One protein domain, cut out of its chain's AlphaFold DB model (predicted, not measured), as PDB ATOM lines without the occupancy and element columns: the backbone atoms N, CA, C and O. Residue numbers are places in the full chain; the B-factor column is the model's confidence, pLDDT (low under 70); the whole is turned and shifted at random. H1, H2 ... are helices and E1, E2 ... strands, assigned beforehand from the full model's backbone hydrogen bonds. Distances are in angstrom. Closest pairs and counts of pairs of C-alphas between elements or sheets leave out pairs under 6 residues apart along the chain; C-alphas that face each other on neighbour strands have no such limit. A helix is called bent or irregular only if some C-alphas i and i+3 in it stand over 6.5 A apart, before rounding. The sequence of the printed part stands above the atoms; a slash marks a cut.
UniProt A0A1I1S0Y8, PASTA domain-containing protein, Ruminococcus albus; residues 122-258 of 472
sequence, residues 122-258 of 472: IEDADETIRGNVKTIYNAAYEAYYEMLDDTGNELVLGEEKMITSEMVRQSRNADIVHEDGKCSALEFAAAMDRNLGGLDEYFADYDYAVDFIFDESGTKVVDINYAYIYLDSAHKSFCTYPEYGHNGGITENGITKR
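This is residues 122 to 258 of the 472 residues of the protein "PASTA domain-containing protein" of Ruminococcus albus (UniProt A0A1I1S0Y8). Look first for one long helix, H1, lying along one face of a strongly twisted sheet and covering strands E2, E3 and E4, with two shorter helices, H2 and H3, meeting about perpendicularly near E1; H3 packs on both H1 and H2. At the last residues of E2 the small hairpin of E5 and E6 extends the sheet, while residues 172 to 184 make a loop away from the middle. The 137 printed residues hold four named helices and six named strands, in the order H1 E1 H2 H3 H4 E2 E3 E4 E5 E6, of mixed class, helices and strands. The sheet is branched at E2 and mixed, with E2 and E6 parallel and its other neighbour pairs antiparallel. The whole is compact and rounded, with a radius of gyration of the C-alphas of 14.3 A and spans of 42 by 34 by 25 A.

Find C-alpha 127 at (70.040, -1.711, 17.210); from there H1 runs 36.6 A to residue 151. H1 is neither bent nor irregular, but only just: C-alphas 148 and 151 are 6.1 A apart. Next come E1, residues 162 to 164, H2, residues 165 to 171, H3, residues 185 to 195 and 15.4 A long, and H4, residues 200 to 203. E2, residues 207 to 214, is 23.0 A long; E3 starts at C-alpha 221, (42.479, -4.587, 28.076), and runs 22.8 A to residue 230. E4 is residues 237 to 241, E5 250 to 252, and E6 255 to 257, ending at (45.947, -12.289, 31.477).

E2, E3 and E4 form a meander, each strand the antiparallel neighbour of the one before; look for N 211 and O 226 at 2.8 A, and N 229 and O 239 at 2.9 A. E1 and E6 lie on one side of E2, with N 163 and O 210 at 2.9 A and N 214 and O 256 at 2.9 A. E5 and E6 are a hairpin, with N 257 and O 250 at 2.9 A. H1 is on the sheet at a height of 9.4 A, along the strands, at 25 degrees to E3 on the local plane; the closest C-alphas of H1 and E3 are those of Tyr 137 and Ala 227, 5.2 A. H2 is on the same face, and H3 only grazes the sheet. H1 touches H3 with residues 139 to 146 alone, the closest C-alphas being those of Ala 139 and Asn 195, 5.0 A, at a steep tilt of 64 degrees, opposite ways. H2 touches H3, closest at C-alphas 168 and 189, 4.7 A. H4 is not on the sheet, and is close to H1 but not clearly touching it. Every O i to N i+4 pair is within hydrogen-bond range in H2 and H3, and 20 of 21 in H1; H4 is too short for such a pair.

The C-alphas of Asp 124 and Asp 180, the two farthest apart, are 43.1 A from each other. The printed part has no cut, and the link from H2 to H3, 13 residues, is long. Mean pLDDT of the printed part is 71.8; residues 197 to 204 and 241 to 258 are among those under 70.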
ATOM      1  N   ILE A 122      62.683 -15.956  19.210       58.22
ATOM      2  CA  ILE A 122      63.199 -14.601  19.445       58.22
ATOM      3  C   ILE A 122      64.631 -14.516  18.924       58.22
ATOM      4  O   ILE A 122      65.497 -15.284  19.343       58.22
ATOM      5  N   GLU A 123      64.894 -13.569  18.028       59.31
ATOM      6  CA  GLU A 123      66.202 -13.406  17.388       59.31
ATOM      7  C   GLU A 123      66.949 -12.158  17.893       59.31
ATOM      8  O   GLU A 123      66.342 -11.129  18.209       59.31
ATOM      9  N   ASP A 124      68.286 -12.229  17.945       59.03
ATOM     10  CA  ASP A 124      69.142 -11.082  18.280       59.03
ATOM     11  C   ASP A 124      69.158 -10.075  17.118       59.03
ATOM     12  O   ASP A 124      69.993 -10.125  16.214       59.03
ATOM     13  N   ALA A 125      68.182  -9.168  17.121       64.44
ATOM     14  CA  ALA A 125      68.013  -8.149  16.092       64.44
ATOM     15  C   ALA A 125      68.998  -6.978  16.263       64.44
ATOM     16  O   ALA A 125      69.483  -6.708  17.364       64.44
ATOM     17  N   ASP A 126      69.282  -6.223  15.201       73.19
ATOM     18  CA  ASP A 126      70.183  -5.065  15.285       73.19
ATOM     19  C   ASP A 126      69.603  -3.882  16.101       73.19
ATOM     20  O   ASP A 126      68.424  -3.852  16.471       73.19
ATOM     21  N   GLU A 127      70.443  -2.885  16.413       63.44
ATOM     22  CA  GLU A 127      70.040  -1.711  17.210       63.44
ATOM     23  C   GLU A 127      68.892  -0.905  16.573       63.44
ATOM     24  O   GLU A 127      68.120  -0.271  17.297       63.44
ATOM     25  N   THR A 128      68.758  -0.937  15.244       73.94
ATOM     26  CA  THR A 128      67.695  -0.235  14.512       73.94
ATOM     27  C   THR A 128      66.361  -0.923  14.750       73.94
ATOM     28  O   THR A 128      65.406  -0.266  15.159       73.94
ATOM     29  N   ILE A 129      66.302  -2.247  14.576       72.31
ATOM     30  CA  ILE A 129      65.084  -3.035  14.813       72.31
ATOM     31  C   ILE A 129      64.638  -2.898  16.273       72.31
ATOM     32  O   ILE A 129      63.467  -2.620  16.526       72.31
ATOM     33  N   ARG A 130      65.571  -2.967  17.234       67.19
ATOM     34  CA  ARG A 130      65.273  -2.746  18.664       67.19
ATOM     35  C   ARG A 130      64.718  -1.347  18.944       67.19
ATOM     36  O   ARG A 130      63.796  -1.184  19.745       67.19
ATOM     37  N   GLY A 131      65.279  -0.322  18.301       65.44
ATOM     38  CA  GLY A 131      64.781   1.052  18.403       65.44
ATOM     39  C   GLY A 131      63.372   1.211  17.823       65.44
ATOM     40  O   GLY A 131      62.534   1.912  18.395       65.44
ATOM     41  N   ASN A 132      63.101   0.512  16.724       77.81
ATOM     42  CA  ASN A 132      61.829   0.538  16.017       77.81
ATOM     43  C   ASN A 132      60.711  -0.136  16.817       77.81
ATOM     44  O   ASN A 132      59.693   0.504  17.074       77.81
ATOM     45  N   VAL A 133      60.920  -1.361  17.312       75.50
ATOM     46  CA  VAL A 133      59.905  -2.068  18.119       75.50
ATOM     47  C   VAL A 133      59.562  -1.303  19.404       75.50
ATOM     48  O   VAL A 133      58.400  -1.214  19.799       75.50
ATOM     49  N   LYS A 134      60.545  -0.625  20.009       73.50
ATOM     50  CA  LYS A 134      60.318   0.276  21.147       73.50
ATOM     51  C   LYS A 134      59.466   1.493  20.782       73.50
ATOM     52  O   LYS A 134      58.678   1.959  21.603       73.50
ATOM     53  N   THR A 135      59.646   2.037  19.584       76.38
ATOM     54  CA  THR A 135      58.852   3.176  19.103       76.38
ATOM     55  C   THR A 135      57.394   2.766  18.901       76.38
ATOM     56  O   THR A 135      56.509   3.474  19.372       76.38
ATOM     57  N   ILE A 136      57.160   1.591  18.305       76.56
ATOM     58  CA  ILE A 136      55.829   0.983  18.145       76.56
ATOM     59  C   ILE A 136      55.157   0.798  19.511       76.56
ATOM     60  O   ILE A 136      54.031   1.252  19.705       76.56
ATOM     61  N   TYR A 137      55.869   0.213  20.480       76.62
ATOM     62  CA  TYR A 137      55.356   0.034  21.841       76.62
ATOM     63  C   TYR A 137      54.959   1.361  22.496       76.62
ATOM     64  O   TYR A 137      53.862   1.480  23.032       76.62
ATOM     65  N   ASN A 138      55.824   2.379  22.436       72.19
ATOM     66  CA  ASN A 138      55.524   3.678  23.042       72.19
ATOM     67  C   ASN A 138      54.318   4.352  22.375       72.19
ATOM     68  O   ASN A 138      53.499   4.932  23.075       72.19
ATOM     69  N   ALA A 139      54.190   4.264  21.048       76.88
ATOM     70  CA  ALA A 139      53.043   4.824  20.338       76.88
ATOM     71  C   ALA A 139      51.729   4.143  20.744       76.88
ATOM     72  O   ALA A 139      50.720   4.818  20.935       76.88
ATOM     73  N   ALA A 140      51.750   2.821  20.923       78.94
ATOM     74  CA  ALA A 140      50.604   2.092  21.447       78.94
ATOM     75  C   ALA A 140      50.294   2.497  22.900       78.94
ATOM     76  O   ALA A 140      49.130   2.662  23.250       78.94
ATOM     77  N   TYR A 141      51.320   2.715  23.730       74.44
ATOM     78  CA  TYR A 141      51.154   3.153  25.118       74.44
ATOM     79  C   TYR A 141      50.490   4.533  25.190       74.44
ATOM     80  O   TYR A 141      49.479   4.680  25.863       74.44
ATOM     81  N   GLU A 142      50.977   5.522  24.437       75.75
ATOM     82  CA  GLU A 142      50.350   6.853  24.370       75.75
ATOM     83  C   GLU A 142      48.889   6.762  23.890       75.75
ATOM     84  O   GLU A 142      48.002   7.345  24.510       75.75
ATOM     85  N   ALA A 143      48.607   5.944  22.866       80.69
ATOM     86  CA  ALA A 143      47.241   5.703  22.396       80.69
ATOM     87  C   ALA A 143      46.336   5.086  23.481       80.69
ATOM     88  O   ALA A 143      45.178   5.477  23.617       80.69
ATOM     89  N   TYR A 144      46.859   4.151  24.277       75.94
ATOM     90  CA  TYR A 144      46.131   3.552  25.394       75.94
ATOM     91  C   TYR A 144      45.768   4.586  26.469       75.94
ATOM     92  O   TYR A 144      44.623   4.619  26.921       75.94
ATOM     93  N   TYR A 145      46.700   5.469  26.840       65.56
ATOM     94  CA  TYR A 145      46.434   6.518  27.832       65.56
ATOM     95  C   TYR A 145      45.497   7.611  27.321       65.56
ATOM     96  O   TYR A 145      44.622   8.027  28.077       65.56
ATOM     97  N   GLU A 146      45.603   8.020  26.050       70.44
ATOM     98  CA  GLU A 146      44.623   8.924  25.423       70.44
ATOM     99  C   GLU A 146      43.197   8.391  25.611       70.44
ATOM    100  O   GLU A 146      42.282   9.125  25.984       70.44
ATOM    101  N   MET A 147      43.006   7.086  25.415       68.62
ATOM    102  CA  MET A 147      41.693   6.459  25.536       68.62
ATOM    103  C   MET A 147      41.182   6.394  26.976       68.62
ATOM    104  O   MET A 147      39.987   6.608  27.201       68.62
ATOM    105  N   LEU A 148      42.071   6.147  27.944       62.66
ATOM    106  CA  LEU A 148      41.732   6.164  29.368       62.66
ATOM    107  C   LEU A 148      41.351   7.570  29.858       62.66
ATOM    108  O   LEU A 148      40.377   7.705  30.603       62.66
ATOM    109  N   ASP A 149      42.087   8.599  29.432       54.00
ATOM    110  CA  ASP A 149      41.938   9.973  29.926       54.00
ATOM    111  C   ASP A 149      40.760  10.726  29.282       54.00
ATOM    112  O   ASP A 149      40.059  11.470  29.975       54.00
ATOM    113  N   ASP A 150      40.498  10.526  27.984       52.19
ATOM    114  CA  ASP A 150      39.504  11.330  27.256       52.19
ATOM    115  C   ASP A 150      38.067  10.799  27.365       52.19
ATOM    116  O   ASP A 150      37.115  11.550  27.134       52.19
ATOM    117  N   THR A 151      37.876   9.521  27.709       50.78
ATOM    118  CA  THR A 151      36.558   8.883  27.544       50.78
ATOM    119  C   THR A 151      36.044   8.087  28.741       50.78
ATOM    120  O   THR A 151      34.833   7.913  28.871       50.78
ATOM    121  N   GLY A 152      36.922   7.605  29.629       56.41
ATOM    122  CA  GLY A 152      36.536   6.641  30.668       56.41
ATOM    123  C   GLY A 152      36.012   5.305  30.115       56.41
ATOM    124  O   GLY A 152      35.428   4.527  30.871       56.41
ATOM    125  N   ASN A 153      36.194   5.045  28.815       62.88
ATOM    126  CA  ASN A 153      35.738   3.834  28.143       62.88
ATOM    127  C   ASN A 153      36.720   2.676  28.335       62.88
ATOM    128  O   ASN A 153      37.921   2.865  28.527       62.88
ATOM    129  N   GLU A 154      36.204   1.455  28.221       71.44
ATOM    130  CA  GLU A 154      37.022   0.247  28.249       71.44
ATOM    131  C   GLU A 154      37.478  -0.111  26.829       71.44
ATOM    132  O   GLU A 154      36.669  -0.183  25.899       71.44
ATOM    133  N   LEU A 155      38.781  -0.350  26.653       74.00
ATOM    134  CA  LEU A 155      39.297  -0.938  25.420       74.00
ATOM    135  C   LEU A 155      38.969  -2.434  25.420       74.00
ATOM    136  O   LEU A 155      39.464  -3.193  26.258       74.00
ATOM    137  N   VAL A 156      38.126  -2.844  24.473       72.25
ATOM    138  CA  VAL A 156      37.699  -4.232  24.293       72.25
ATOM    139  C   VAL A 156      38.098  -4.659  22.890       72.25
ATOM    140  O   VAL A 156      37.439  -4.339  21.899       72.25
ATOM    141  N   LEU A 157      39.205  -5.388  22.807       67.25
ATOM    142  CA  LEU A 157      39.624  -6.048  21.578       67.25
ATOM    143  C   LEU A 157      38.781  -7.319  21.468       67.25
ATOM    144  O   LEU A 157      38.841  -8.159  22.357       67.25
ATOM    145  N   GLY A 158      37.930  -7.413  20.444       65.62
ATOM    146  CA  GLY A 158      37.060  -8.572  20.215       65.62
ATOM    147  C   GLY A 158      37.854  -9.837  19.860       65.62
ATOM    148  O   GLY A 158      38.718 -10.285  20.603       65.62
ATOM    149  N   GLU A 159      37.586 -10.442  18.703       65.75
ATOM    150  CA  GLU A 159      38.342 -11.631  18.266       65.75
ATOM    151  C   GLU A 159      39.807 -11.325  17.921       65.75
ATOM    152  O   GLU A 159      40.651 -12.214  18.007       65.75
ATOM    153  N   GLU A 160      40.111 -10.072  17.578       62.81
ATOM    154  CA  GLU A 160      41.409  -9.660  17.034       62.81
ATOM    155  C   GLU A 160      42.571  -9.839  18.022       62.81
ATOM    156  O   GLU A 160      43.679 -10.101  17.573       62.81
ATOM    157  N   LYS A 161      42.328  -9.771  19.347       70.88
ATOM    158  CA  LYS A 161      43.283  -9.949  20.480       70.88
ATOM    159  C   LYS A 161      44.593  -9.132  20.451       70.88
ATOM    160  O   LYS A 161      45.215  -8.961  21.492       70.88
ATOM    161  N   MET A 162      44.981  -8.594  19.304       83.00
ATOM    162  CA  MET A 162      46.177  -7.828  18.995       83.00
ATOM    163  C   MET A 162      45.812  -6.702  18.022       83.00
ATOM    164  O   MET A 162      44.755  -6.711  17.390       83.00
ATOM    165  N   ILE A 163      46.713  -5.736  17.880       83.44
ATOM    166  CA  ILE A 163      46.636  -4.688  16.861       83.44
ATOM    167  C   ILE A 163      47.779  -4.895  15.878       83.44
ATOM    168  O   ILE A 163      48.946  -4.825  16.257       83.44
ATOM    169  N   THR A 164      47.449  -5.162  14.618       88.75
ATOM    170  CA  THR A 164      48.440  -5.456  13.575       88.75
ATOM    171  C   THR A 164      48.800  -4.218  12.759       88.75
ATOM    172  O   THR A 164      48.037  -3.249  12.682       88.75
ATOM    173  N   SER A 165      49.950  -4.279  12.087       85.62
ATOM    174  CA  SER A 165      50.382  -3.277  11.109       85.62
ATOM    175  C   SER A 165      49.306  -3.004  10.046       85.62
ATOM    176  O   SER A 165      49.071  -1.862   9.656       85.62
ATOM    177  N   GLU A 166      48.577  -4.039   9.628       87.19
ATOM    178  CA  GLU A 166      47.503  -3.931   8.645       87.19
ATOM    179  C   GLU A 166      46.283  -3.169   9.180       87.19
ATOM    180  O   GLU A 166      45.738  -2.317   8.479       87.19
ATOM    181  N   MET A 167      45.891  -3.385  10.436       87.56
ATOM    182  CA  MET A 167      44.789  -2.635  11.057       87.56
ATOM    183  C   MET A 167      45.110  -1.139  11.161       87.56
ATOM    184  O   MET A 167      44.242  -0.303  10.902       87.56
ATOM    185  N   VAL A 168      46.365  -0.794  11.472       86.31
ATOM    186  CA  VAL A 168      46.855   0.597  11.497       86.31
ATOM    187  C   VAL A 168      46.810   1.229  10.102       86.31
ATOM    188  O   VAL A 168      46.424   2.386   9.941       86.31
ATOM    189  N   ARG A 169      47.127   0.471   9.046       85.94
ATOM    190  CA  ARG A 169      46.981   0.961   7.664       85.94
ATOM    191  C   ARG A 169      45.511   1.147   7.283       85.94
ATOM    192  O   ARG A 169      45.160   2.145   6.646       85.94
ATOM    193  N   GLN A 170      44.646   0.213   7.675       87.12
ATOM    194  CA  GLN A 170      43.212   0.250   7.381       87.12
ATOM    195  C   GLN A 170      42.504   1.423   8.064       87.12
ATOM    196  O   GLN A 170      41.641   2.053   7.445       87.12
ATOM    197  N   SER A 171      42.901   1.781   9.289       87.81
ATOM    198  CA  SER A 171      42.261   2.859  10.050       87.81
ATOM    199  C   SER A 171      42.322   4.224   9.358       87.81
ATOM    200  O   SER A 171      41.470   5.073   9.597       87.81
ATOM    201  N   ARG A 172      43.277   4.440   8.446       84.94
ATOM    202  CA  ARG A 172      43.423   5.695   7.681       84.94
ATOM    203  C   ARG A 172      42.279   5.975   6.715       84.94
ATOM    204  O   ARG A 172      42.026   7.129   6.381       84.94
ATOM    205  N   ASN A 173      41.645   4.917   6.220       82.38
ATOM    206  CA  ASN A 173      40.612   4.995   5.188       82.38
ATOM    207  C   ASN A 173      39.242   4.539   5.698       82.38
ATOM    208  O   ASN A 173      38.279   4.525   4.932       82.38
ATOM    209  N   ALA A 174      39.162   4.135   6.965       82.50
ATOM    210  CA  ALA A 174      37.941   3.649   7.572       82.50
ATOM    211  C   ALA A 174      37.060   4.800   8.067       82.50
ATOM    212  O   ALA A 174      37.551   5.804   8.584       82.50
ATOM    213  N   ASP A 175      35.746   4.623   7.943       83.06
ATOM    214  CA  ASP A 175      34.772   5.445   8.659       83.06
ATOM    215  C   ASP A 175      34.638   4.877  10.075       83.06
ATOM    216  O   ASP A 175      33.996   3.847  10.294       83.06
ATOM    217  N   ILE A 176      35.365   5.478  11.014       80.56
ATOM    218  CA  ILE A 176      35.490   4.972  12.378       80.56
ATOM    219  C   ILE A 176      34.334   5.516  13.220       80.56
ATOM    220  O   ILE A 176      34.237   6.720  13.458       80.56
ATOM    221  N   VAL A 177      33.469   4.614  13.682       76.69
ATOM    222  CA  VAL A 177      32.322   4.938  14.535       76.69
ATOM    223  C   VAL A 177      32.640   4.552  15.975       76.69
ATOM    224  O   VAL A 177      32.947   3.394  16.246       76.69
ATOM    225  N   HIS A 178      32.529   5.523  16.877       78.50
ATOM    226  CA  HIS A 178      32.675   5.311  18.313       78.50
ATOM    227  C   HIS A 178      31.375   4.779  18.925       78.50
ATOM    228  O   HIS A 178      30.311   5.363  18.707       78.50
ATOM    229  N   GLU A 179      31.457   3.702  19.708       71.62
ATOM    230  CA  GLU A 179      30.347   3.216  20.532       71.62
ATOM    231  C   GLU A 179      30.511   3.704  21.979       71.62
ATOM    232  O   GLU A 179      31.545   3.489  22.605       71.62
ATOM    233  N   ASP A 180      29.474   4.331  22.544       65.50
ATOM    234  CA  ASP A 180      29.515   4.823  23.926       65.50
ATOM    235  C   ASP A 180      29.882   3.695  24.913       65.50
ATOM    236  O   ASP A 180      29.202   2.667  24.996       65.50
ATOM    237  N   GLY A 181      30.941   3.902  25.700       63.72
ATOM    238  CA  GLY A 181      31.413   2.944  26.704       63.72
ATOM    239  C   GLY A 181      32.482   1.962  26.219       63.72
ATOM    240  O   GLY A 181      33.062   1.269  27.057       63.72
ATOM    241  N   LYS A 182      32.763   1.877  24.910       70.31
ATOM    242  CA  LYS A 182      33.702   0.893  24.349       70.31
ATOM    243  C   LYS A 182      34.570   1.483  23.254       70.31
ATOM    244  O   LYS A 182      34.088   2.145  22.347       70.31
ATOM    245  N   CYS A 183      35.855   1.159  23.304       76.00
ATOM    246  CA  CYS A 183      36.751   1.441  22.197       76.00
ATOM    247  C   CYS A 183      37.012   0.177  21.370       76.00
ATOM    248  O   CYS A 183      37.377  -0.867  21.916       76.00
ATOM    249  N   SER A 184      36.809   0.277  20.056       82.00
ATOM    250  CA  SER A 184      37.091  -0.772  19.081       82.00
ATOM    251  C   SER A 184      38.580  -0.858  18.736       82.00
ATOM    252  O   SER A 184      39.351   0.094  18.877       82.00
ATOM    253  N   ALA A 185      38.991  -2.005  18.193       84.62
ATOM    254  CA  ALA A 185      40.366  -2.218  17.753       84.62
ATOM    255  C   ALA A 185      40.811  -1.216  16.666       84.62
ATOM    256  O   ALA A 185      41.958  -0.778  16.648       84.62
ATOM    257  N   LEU A 186      39.898  -0.801  15.782       87.31
ATOM    258  CA  LEU A 186      40.211   0.132  14.697       87.31
ATOM    259  C   LEU A 186      40.358   1.578  15.189       87.31
ATOM    260  O   LEU A 186      41.187   2.325  14.672       87.31
ATOM    261  N   GLU A 187      39.598   1.961  16.215       87.19
ATOM    262  CA  GLU A 187      39.790   3.235  16.914       87.19
ATOM    263  C   GLU A 187      41.151   3.294  17.597       87.19
ATOM    264  O   GLU A 187      41.849   4.307  17.495       87.19
ATOM    265  N   PHE A 188      41.552   2.201  18.251       87.56
ATOM    266  CA  PHE A 188      42.872   2.102  18.866       87.56
ATOM    267  C   PHE A 188      43.974   2.190  17.811       87.56
ATOM    268  O   PHE A 188      44.909   2.975  17.957       87.56
ATOM    269  N   ALA A 189      43.831   1.452  16.708       88.19
ATOM    270  CA  ALA A 189      44.767   1.497  15.590       88.19
ATOM    271  C   ALA A 189      44.911   2.921  15.017       88.19
ATOM    272  O   ALA A 189      46.028   3.366  14.755       88.19
ATOM    273  N   ALA A 190      43.815   3.681  14.917       87.06
ATOM    274  CA  ALA A 190      43.852   5.078  14.487       87.06
ATOM    275  C   ALA A 190      44.578   5.997  15.480       87.06
ATOM    276  O   ALA A 190      45.280   6.921  15.067       87.06
ATOM    277  N   ALA A 191      44.400   5.784  16.786       85.62
ATOM    278  CA  ALA A 191      45.117   6.535  17.813       85.62
ATOM    279  C   ALA A 191      46.617   6.225  17.809       85.62
ATOM    280  O   ALA A 191      47.445   7.135  17.884       85.62
ATOM    281  N   MET A 192      46.965   4.956  17.623       85.44
ATOM    282  CA  MET A 192      48.343   4.520  17.449       85.44
ATOM    283  C   MET A 192      48.978   5.141  16.196       85.44
ATOM    284  O   MET A 192      50.091   5.656  16.280       85.44
ATOM    285  N   ASP A 193      48.266   5.181  15.062       86.44
ATOM    286  CA  ASP A 193      48.753   5.791  13.814       86.44
ATOM    287  C   ASP A 193      49.137   7.269  13.997       86.44
ATOM    288  O   ASP A 193      50.199   7.721  13.560       86.44
ATOM    289  N   ARG A 194      48.305   8.032  14.719       84.12
ATOM    290  CA  ARG A 194      48.595   9.438  15.048       84.12
ATOM    291  C   ARG A 194      49.872   9.575  15.876       84.12
ATOM    292  O   ARG A 194      50.679  10.462  15.596       84.12
ATOM    293  N   ASN A 195      50.064   8.693  16.856       78.88
ATOM    294  CA  ASN A 195      51.215   8.709  17.761       78.88
ATOM    295  C   ASN A 195      52.511   8.205  17.113       78.88
ATOM    296  O   ASN A 195      53.600   8.626  17.503       78.88
ATOM    297  N   LEU A 196      52.416   7.399  16.053       73.69
ATOM    298  CA  LEU A 196      53.551   7.103  15.175       73.69
ATOM    299  C   LEU A 196      53.993   8.335  14.360       73.69
ATOM    300  O   LEU A 196      55.084   8.339  13.795       73.69
ATOM    301  N   GLY A 197      53.199   9.412  14.312       60.78
ATOM    302  CA  GLY A 197      53.634  10.724  13.820       60.78
ATOM    303  C   GLY A 197      53.988  10.762  12.329       60.78
ATOM    304  O   GLY A 197      54.852  11.540  11.926       60.78
ATOM    305  N   GLY A 198      53.367   9.905  11.512       54.78
ATOM    306  CA  GLY A 198      53.697   9.754  10.089       54.78
ATOM    307  C   GLY A 198      54.993   8.977   9.824       54.78
ATOM    308  O   GLY A 198      55.401   8.853   8.672       54.78
ATOM    309  N   LEU A 199      55.630   8.422  10.862       47.88
ATOM    310  CA  LEU A 199      56.776   7.522  10.725       47.88
ATOM    311  C   LEU A 199      56.378   6.138  10.205       47.88
ATOM    312  O   LEU A 199      57.262   5.333   9.961       47.88
ATOM    313  N   ASP A 200      55.095   5.845   9.985       50.91
ATOM    314  CA  ASP A 200      54.712   4.574   9.369       50.91
ATOM    315  C   ASP A 200      55.245   4.418   7.941       50.91
ATOM    316  O   ASP A 200      55.454   3.297   7.527       50.91
ATOM    317  N   GLU A 201      55.608   5.472   7.199       53.91
ATOM    318  CA  GLU A 201      56.398   5.262   5.965       53.91
ATOM    319  C   GLU A 201      57.750   4.574   6.246       53.91
ATOM    320  O   GLU A 201      58.232   3.812   5.414       53.91
ATOM    321  N   TYR A 202      58.341   4.792   7.428       59.41
ATOM    322  CA  TYR A 202      59.525   4.065   7.901       59.41
ATOM    323  C   TYR A 202      59.191   2.683   8.473       59.41
ATOM    324  O   TYR A 202      60.088   1.843   8.563       59.41
ATOM    325  N   PHE A 203      57.936   2.452   8.873       62.72
ATOM    326  CA  PHE A 203      57.462   1.160   9.373       62.72
ATOM    327  C   PHE A 203      56.690   0.333   8.338       62.72
ATOM    328  O   PHE A 203      56.372  -0.820   8.604       62.72
ATOM    329  N   ALA A 204      56.453   0.875   7.143       65.44
ATOM    330  CA  ALA A 204      55.629   0.273   6.102       65.44
ATOM    331  C   ALA A 204      56.196  -1.064   5.624       65.44
ATOM    332  O   ALA A 204      55.432  -1.948   5.244       65.44
ATOM    333  N   ASP A 205      57.521  -1.201   5.692       70.38
ATOM    334  CA  ASP A 205      58.252  -2.410   5.327       70.38
ATOM    335  C   ASP A 205      58.267  -3.469   6.444       70.38
ATOM    336  O   ASP A 205      58.645  -4.612   6.188       70.38
ATOM    337  N   TYR A 206      57.866  -3.118   7.672       79.94
ATOM    338  CA  TYR A 206      57.773  -4.071   8.774       79.94
ATOM    339  C   TYR A 206      56.360  -4.630   8.895       79.94
ATOM    340  O   TYR A 206      55.360  -3.907   8.831       79.94
ATOM    341  N   ASP A 207      56.298  -5.930   9.154       85.25
ATOM    342  CA  ASP A 207      55.112  -6.528   9.733       85.25
ATOM    343  C   ASP A 207      55.267  -6.545  11.252       85.25
ATOM    344  O   ASP A 207      56.270  -7.027  11.785       85.25
ATOM    345  N   TYR A 208      54.304  -5.953  11.947       86.00
ATOM    346  CA  TYR A 208      54.348  -5.775  13.389       86.00
ATOM    347  C   TYR A 208      52.980  -6.028  14.005       86.00
ATOM    348  O   TYR A 208      51.940  -5.852  13.364       86.00
ATOM    349  N   ALA A 209      52.998  -6.397  15.278       85.62
ATOM    350  CA  ALA A 209      51.805  -6.556  16.090       85.62
ATOM    351  C   ALA A 209      52.018  -5.927  17.466       85.62
ATOM    352  O   ALA A 209      53.144  -5.830  17.956       85.62
ATOM    353  N   VAL A 210      50.928  -5.500  18.088       83.88
ATOM    354  CA  VAL A 210      50.873  -5.102  19.490       83.88
ATOM    355  C   VAL A 210      49.932  -6.060  20.195       83.88
ATOM    356  O   VAL A 210      48.768  -6.174  19.821       83.88
ATOM    357  N   ASP A 211      50.456  -6.748  21.197       80.25
ATOM    358  CA  ASP A 211      49.716  -7.634  22.083       80.25
ATOM    359  C   ASP A 211      49.401  -6.927  23.396       80.25
ATOM    360  O   ASP A 211      50.123  -6.033  23.853       80.25
ATOM    361  N   PHE A 212      48.315  -7.358  24.017       78.94
ATOM    362  CA  PHE A 212      47.713  -6.702  25.158       78.94
ATOM    363  C   PHE A 212      47.612  -7.651  26.335       78.94
ATOM    364  O   PHE A 212      47.557  -8.873  26.201       78.94
ATOM    365  N   ILE A 213      47.584  -7.053  27.515       72.56
ATOM    366  CA  ILE A 213      47.263  -7.764  28.735       72.56
ATOM    367  C   ILE A 213      45.787  -7.537  29.014       72.56
ATOM    368  O   ILE A 213      45.316  -6.398  29.052       72.56
ATOM    369  N   PHE A 214      45.073  -8.632  29.236       74.25
ATOM    370  CA  PHE A 214      43.657  -8.627  29.559       74.25
ATOM    371  C   PHE A 214      43.435  -8.833  31.056       74.25
ATOM    372  O   PHE A 214      44.296  -9.344  31.772       74.25
ATOM    373  N   ASP A 215      42.268  -8.435  31.538       69.81
ATOM    374  CA  ASP A 215      41.774  -8.818  32.854       69.81
ATOM    375  C   ASP A 215      41.543 -10.342  32.957       69.81
ATOM    376  O   ASP A 215      41.667 -11.093  31.986       69.81
ATOM    377  N   GLU A 216      41.173 -10.828  34.142       67.31
ATOM    378  CA  GLU A 216      40.972 -12.266  34.381       67.31
ATOM    379  C   GLU A 216      39.868 -12.876  33.501       67.31
ATOM    380  O   GLU A 216      39.949 -14.051  33.114       67.31
ATOM    381  N   SER A 217      38.869 -12.068  33.123       73.56
ATOM    382  CA  SER A 217      37.824 -12.482  32.185       73.56
ATOM    383  C   SER A 217      38.368 -12.718  30.769       73.56
ATOM    384  O   SER A 217      37.800 -13.514  30.021       73.56
ATOM    385  N   GLY A 218      39.503 -12.102  30.421       71.88
ATOM    386  CA  GLY A 218      40.102 -12.150  29.092       71.88
ATOM    387  C   GLY A 218      39.402 -11.240  28.086       71.88
ATOM    388  O   GLY A 218      39.508 -11.492  26.889       71.88
ATOM    389  N   THR A 219      38.648 -10.237  28.550       75.75
ATOM    390  CA  THR A 219      37.819  -9.389  27.675       75.75
ATOM    391  C   THR A 219      38.225  -7.921  27.703       75.75
ATOM    392  O   THR A 219      38.160  -7.254  26.671       75.75
ATOM    393  N   LYS A 220      38.682  -7.411  28.847       77.81
ATOM    394  CA  LYS A 220      39.056  -6.006  29.009       77.81
ATOM    395  C   LYS A 220      40.565  -5.852  28.939       77.81
ATOM    396  O   LYS A 220      41.276  -6.506  29.695       77.81
ATOM    397  N   VAL A 221      41.054  -4.940  28.101       79.12
ATOM    398  CA  VAL A 221      42.479  -4.587  28.076       79.12
ATOM    399  C   VAL A 221      42.842  -3.761  29.312       79.12
ATOM    400  O   VAL A 221      42.254  -2.707  29.574       79.12
ATOM    401  N   VAL A 222      43.841  -4.224  30.057       72.31
ATOM    402  CA  VAL A 222      44.349  -3.583  31.281       72.31
ATOM    403  C   VAL A 222      45.773  -3.049  31.142       72.31
ATOM    404  O   VAL A 222      46.203  -2.271  31.991       72.31
ATOM    405  N   ASP A 223      46.518  -3.486  30.124       71.88
ATOM    406  CA  ASP A 223      47.865  -2.993  29.818       71.88
ATOM    407  C   ASP A 223      48.306  -3.443  28.412       71.88
ATOM    408  O   ASP A 223      47.622  -4.229  27.753       71.88
ATOM    409  N   ILE A 224      49.481  -2.994  27.973       73.38
ATOM    410  CA  ILE A 224      50.131  -3.453  26.738       73.38
ATOM    411  C   ILE A 224      51.211  -4.476  27.078       73.38
ATOM    412  O   ILE A 224      52.139  -4.187  27.836       73.38
ATOM    413  N   ASN A 225      51.112  -5.661  26.477       67.19
ATOM    414  CA  ASN A 225      52.008  -6.776  26.749       67.19
ATOM    415  C   ASN A 225      53.332  -6.615  26.000       67.19
ATOM    416  O   ASN A 225      54.359  -6.344  26.612       67.19
ATOM    417  N   TYR A 226      53.302  -6.697  24.672       72.38
ATOM    418  CA  TYR A 226      54.490  -6.587  23.830       72.38
ATOM    419  C   TYR A 226      54.143  -5.889  22.522       72.38
ATOM    420  O   TYR A 226      53.043  -6.035  21.999       72.38
ATOM    421  N   ALA A 227      55.111  -5.182  21.957       78.06
ATOM    422  CA  ALA A 227      55.162  -4.950  20.524       78.06
ATOM    423  C   ALA A 227      56.117  -5.969  19.899       78.06
ATOM    424  O   ALA A 227      57.158  -6.270  20.484       78.06
ATOM    425  N   TYR A 228      55.779  -6.452  18.708       82.62
ATOM    426  CA  TYR A 228      56.570  -7.382  17.909       82.62
ATOM    427  C   TYR A 228      56.941  -6.719  16.594       82.62
ATOM    428  O   TYR A 228      56.096  -6.074  15.985       82.62
ATOM    429  N   ILE A 229      58.160  -6.942  16.116       84.19
ATOM    430  CA  ILE A 229      58.487  -6.838  14.692       84.19
ATOM    431  C   ILE A 229      58.822  -8.242  14.206       84.19
ATOM    432  O   ILE A 229      59.766  -8.852  14.712       84.19
ATOM    433  N   TYR A 230      58.065  -8.739  13.231       81.12
ATOM    434  CA  TYR A 230      58.333 -10.020  12.590       81.12
ATOM    435  C   TYR A 230      59.491  -9.878  11.601       81.12
ATOM    436  O   TYR A 230      59.540  -8.955  10.788       81.12
ATOM    437  N   LEU A 231      60.440 -10.804  11.691       80.62
ATOM    438  CA  LEU A 231      61.658 -10.844  10.879       80.62
ATOM    439  C   LEU A 231      61.522 -11.789   9.680       80.62
ATOM    440  O   LEU A 231      62.360 -11.775   8.778       80.62
ATOM    441  N   ASP A 232      60.453 -12.586   9.643       75.88
ATOM    442  CA  ASP A 232      60.082 -13.410   8.502       75.88
ATOM    443  C   ASP A 232      58.584 -13.328   8.189       75.88
ATOM    444  O   ASP A 232      57.749 -13.027   9.039       75.88
ATOM    445  N   SER A 233      58.239 -13.640   6.939       76.69
ATOM    446  CA  SER A 233      56.869 -13.560   6.422       76.69
ATOM    447  C   SER A 233      55.920 -14.634   6.960       76.69
ATOM    448  O   SER A 233      54.730 -14.580   6.676       76.69
ATOM    449  N   ALA A 234      56.439 -15.665   7.629       75.88
ATOM    450  CA  ALA A 234      55.646 -16.694   8.295       75.88
ATOM    451  C   ALA A 234      55.438 -16.385   9.788       75.88
ATOM    452  O   ALA A 234      54.860 -17.220  10.481       75.88
ATOM    453  N   HIS A 235      55.918 -15.226  10.263       75.06
ATOM    454  CA  HIS A 235      55.826 -14.755  11.648       75.06
ATOM    455  C   HIS A 235      56.466 -15.705  12.665       75.06
ATOM    456  O   HIS A 235      56.079 -15.737  13.829       75.06
ATOM    457  N   LYS A 236      57.471 -16.484  12.243       70.06
ATOM    458  CA  LYS A 236      58.145 -17.467  13.106       70.06
ATOM    459  C   LYS A 236      59.386 -16.933  13.805       70.06
ATOM    460  O   LYS A 236      59.898 -17.620  14.677       70.06
ATOM    461  N   SER A 237      59.889 -15.773  13.422       69.88
ATOM    462  CA  SER A 237      61.024 -15.075  14.007       69.88
ATOM    463  C   SER A 237      60.606 -13.640  14.253       69.88
ATOM    464  O   SER A 237      60.030 -12.997  13.368       69.88
ATOM    465  N   PHE A 238      60.864 -13.135  15.454       76.38
ATOM    466  CA  PHE A 238      60.471 -11.782  15.825       76.38
ATOM    467  C   PHE A 238      61.394 -11.163  16.877       76.38
ATOM    468  O   PHE A 238      62.094 -11.844  17.626       76.38
ATOM    469  N   CYS A 239      61.366  -9.833  16.942       71.94
ATOM    470  CA  CYS A 239      61.962  -9.033  18.007       71.94
ATOM    471  C   CYS A 239      60.845  -8.371  18.821       71.94
ATOM    472  O   CYS A 239      59.901  -7.848  18.226       71.94
ATOM    473  N   THR A 240      60.949  -8.369  20.155       71.62
ATOM    474  CA  THR A 240      59.922  -7.792  21.036       71.62
ATOM    475  C   THR A 240      60.398  -6.570  21.810       71.62
ATOM    476  O   THR A 240      61.586  -6.402  22.097       71.62
ATOM    477  N   TYR A 241      59.446  -5.715  22.189       58.84
ATOM    478  CA  TYR A 241      59.638  -4.733  23.250       58.84
ATOM    479  C   TYR A 241      58.397  -4.638  24.155       58.84
ATOM    480  O   TYR A 241      57.291  -4.510  23.631       58.84
ATOM    481  N   PRO A 242      58.564  -4.628  25.490       54.12
ATOM    482  CA  PRO A 242      59.817  -4.907  26.196       54.12
ATOM    483  C   PRO A 242      60.318  -6.334  25.922       54.12
ATOM    484  O   PRO A 242      59.677  -7.101  25.200       54.12
ATOM    485  N   GLU A 243      61.509  -6.661  26.429       56.19
ATOM    486  CA  GLU A 243      62.067  -8.010  26.279       56.19
ATOM    487  C   GLU A 243      61.028  -9.049  26.716       56.19
ATOM    488  O   GLU A 243      60.283  -8.838  27.678       56.19
ATOM    489  N   TYR A 244      60.922 -10.136  25.957       53.62
ATOM    490  CA  TYR A 244      59.886 -11.133  26.185       53.62
ATOM    491  C   TYR A 244      59.930 -11.643  27.634       53.62
ATOM    492  O   TYR A 244      60.988 -11.951  28.179       53.62
ATOM    493  N   GLY A 245      58.766 -11.692  28.277       48.81
ATOM    494  CA  GLY A 245      58.624 -12.007  29.694       48.81
ATOM    495  C   GLY A 245      58.675 -10.801  30.636       48.81
ATOM    496  O   GLY A 245      58.383 -10.968  31.810       48.81
ATOM    497  N   HIS A 246      58.988  -9.585  30.185       49.34
ATOM    498  CA  HIS A 246      59.166  -8.452  31.103       49.34
ATOM    499  C   HIS A 246      57.867  -7.915  31.730       49.34
ATOM    500  O   HIS A 246      57.903  -7.405  32.846       49.34
ATOM    501  N   ASN A 247      56.731  -8.018  31.033       50.12
ATOM    502  CA  ASN A 247      55.473  -7.388  31.458       50.12
ATOM    503  C   ASN A 247      54.558  -8.291  32.310       50.12
ATOM    504  O   ASN A 247      53.451  -7.881  32.661       50.12
ATOM    505  N   GLY A 248      55.040  -9.477  32.702       52.28
ATOM    506  CA  GLY A 248      54.290 -10.407  33.551       52.28
ATOM    507  C   GLY A 248      53.067 -11.021  32.858       52.28
ATOM    508  O   GLY A 248      52.925 -10.960  31.640       52.28
ATOM    509  N   GLY A 249      52.188 -11.646  33.642       55.19
ATOM    510  CA  GLY A 249      50.960 -12.300  33.171       55.19
ATOM    511  C   GLY A 249      51.108 -13.768  32.745       55.19
ATOM    512  O   GLY A 249      52.208 -14.280  32.525       55.19
ATOM    513  N   ILE A 250      49.967 -14.452  32.659       56.22
ATOM    514  CA  ILE A 250      49.862 -15.860  32.252       56.22
ATOM    515  C   ILE A 250      49.156 -15.920  30.903       56.22
ATOM    516  O   ILE A 250      48.038 -15.420  30.756       56.22
ATOM    517  N   THR A 251      49.820 -16.529  29.924       60.25
ATOM    518  CA  THR A 251      49.271 -16.727  28.586       60.25
ATOM    519  C   THR A 251      48.562 -18.075  28.515       60.25
ATOM    520  O   THR A 251      49.202 -19.121  28.546       60.25
ATOM    521  N   GLU A 252      47.240 -18.049  28.380       55.03
ATOM    522  CA  GLU A 252      46.408 -19.234  28.151       55.03
ATOM    523  C   GLU A 252      45.680 -19.064  26.811       55.03
ATOM    524  O   GLU A 252      45.001 -18.060  26.586       55.03
ATOM    525  N   ASN A 253      45.822 -20.027  25.892       61.38
ATOM    526  CA  ASN A 253      45.197 -19.989  24.559       61.38
ATOM    527  C   ASN A 253      45.459 -18.679  23.777       61.38
ATOM    528  O   ASN A 253      44.554 -18.120  23.143       61.38
ATOM    529  N   GLY A 254      46.692 -18.166  23.860       60.78
ATOM    530  CA  GLY A 254      47.115 -16.935  23.185       60.78
ATOM    531  C   GLY A 254      46.551 -15.644  23.788       60.78
ATOM    532  O   GLY A 254      46.631 -14.606  23.148       60.78
ATOM    533  N   ILE A 255      45.950 -15.694  24.983       61.88
ATOM    534  CA  ILE A 255      45.508 -14.508  25.727       61.88
ATOM    535  C   ILE A 255      46.392 -14.364  26.956       61.88
ATOM    536  O   ILE A 255      46.378 -15.235  27.828       61.88
ATOM    537  N   THR A 256      47.129 -13.261  27.045       64.81
ATOM    538  CA  THR A 256      47.896 -12.928  28.247       64.81
ATOM    539  C   THR A 256      46.996 -12.218  29.246       64.81
ATOM    540  O   THR A 256      46.499 -11.124  28.987       64.81
ATOM    541  N   LYS A 257      46.773 -12.843  30.402       65.19
ATOM    542  CA  LYS A 257      45.947 -12.289  31.477       65.19
ATOM    543  C   LYS A 257      46.815 -11.721  32.592       65.19
ATOM    544  O   LYS A 257      47.753 -12.382  33.051       65.19
ATOM    545  N   ARG A 258      46.474 -10.521  33.070       66.00
ATOM    546  CA  ARG A 258      47.001  -9.983  34.325       66.00
ATOM    547  C   ARG A 258      46.222 -10.610  35.459       66.00
ATOM    548  O   ARG A 258      45.028 -10.365  35.604       66.00
TER     549      ARG A 258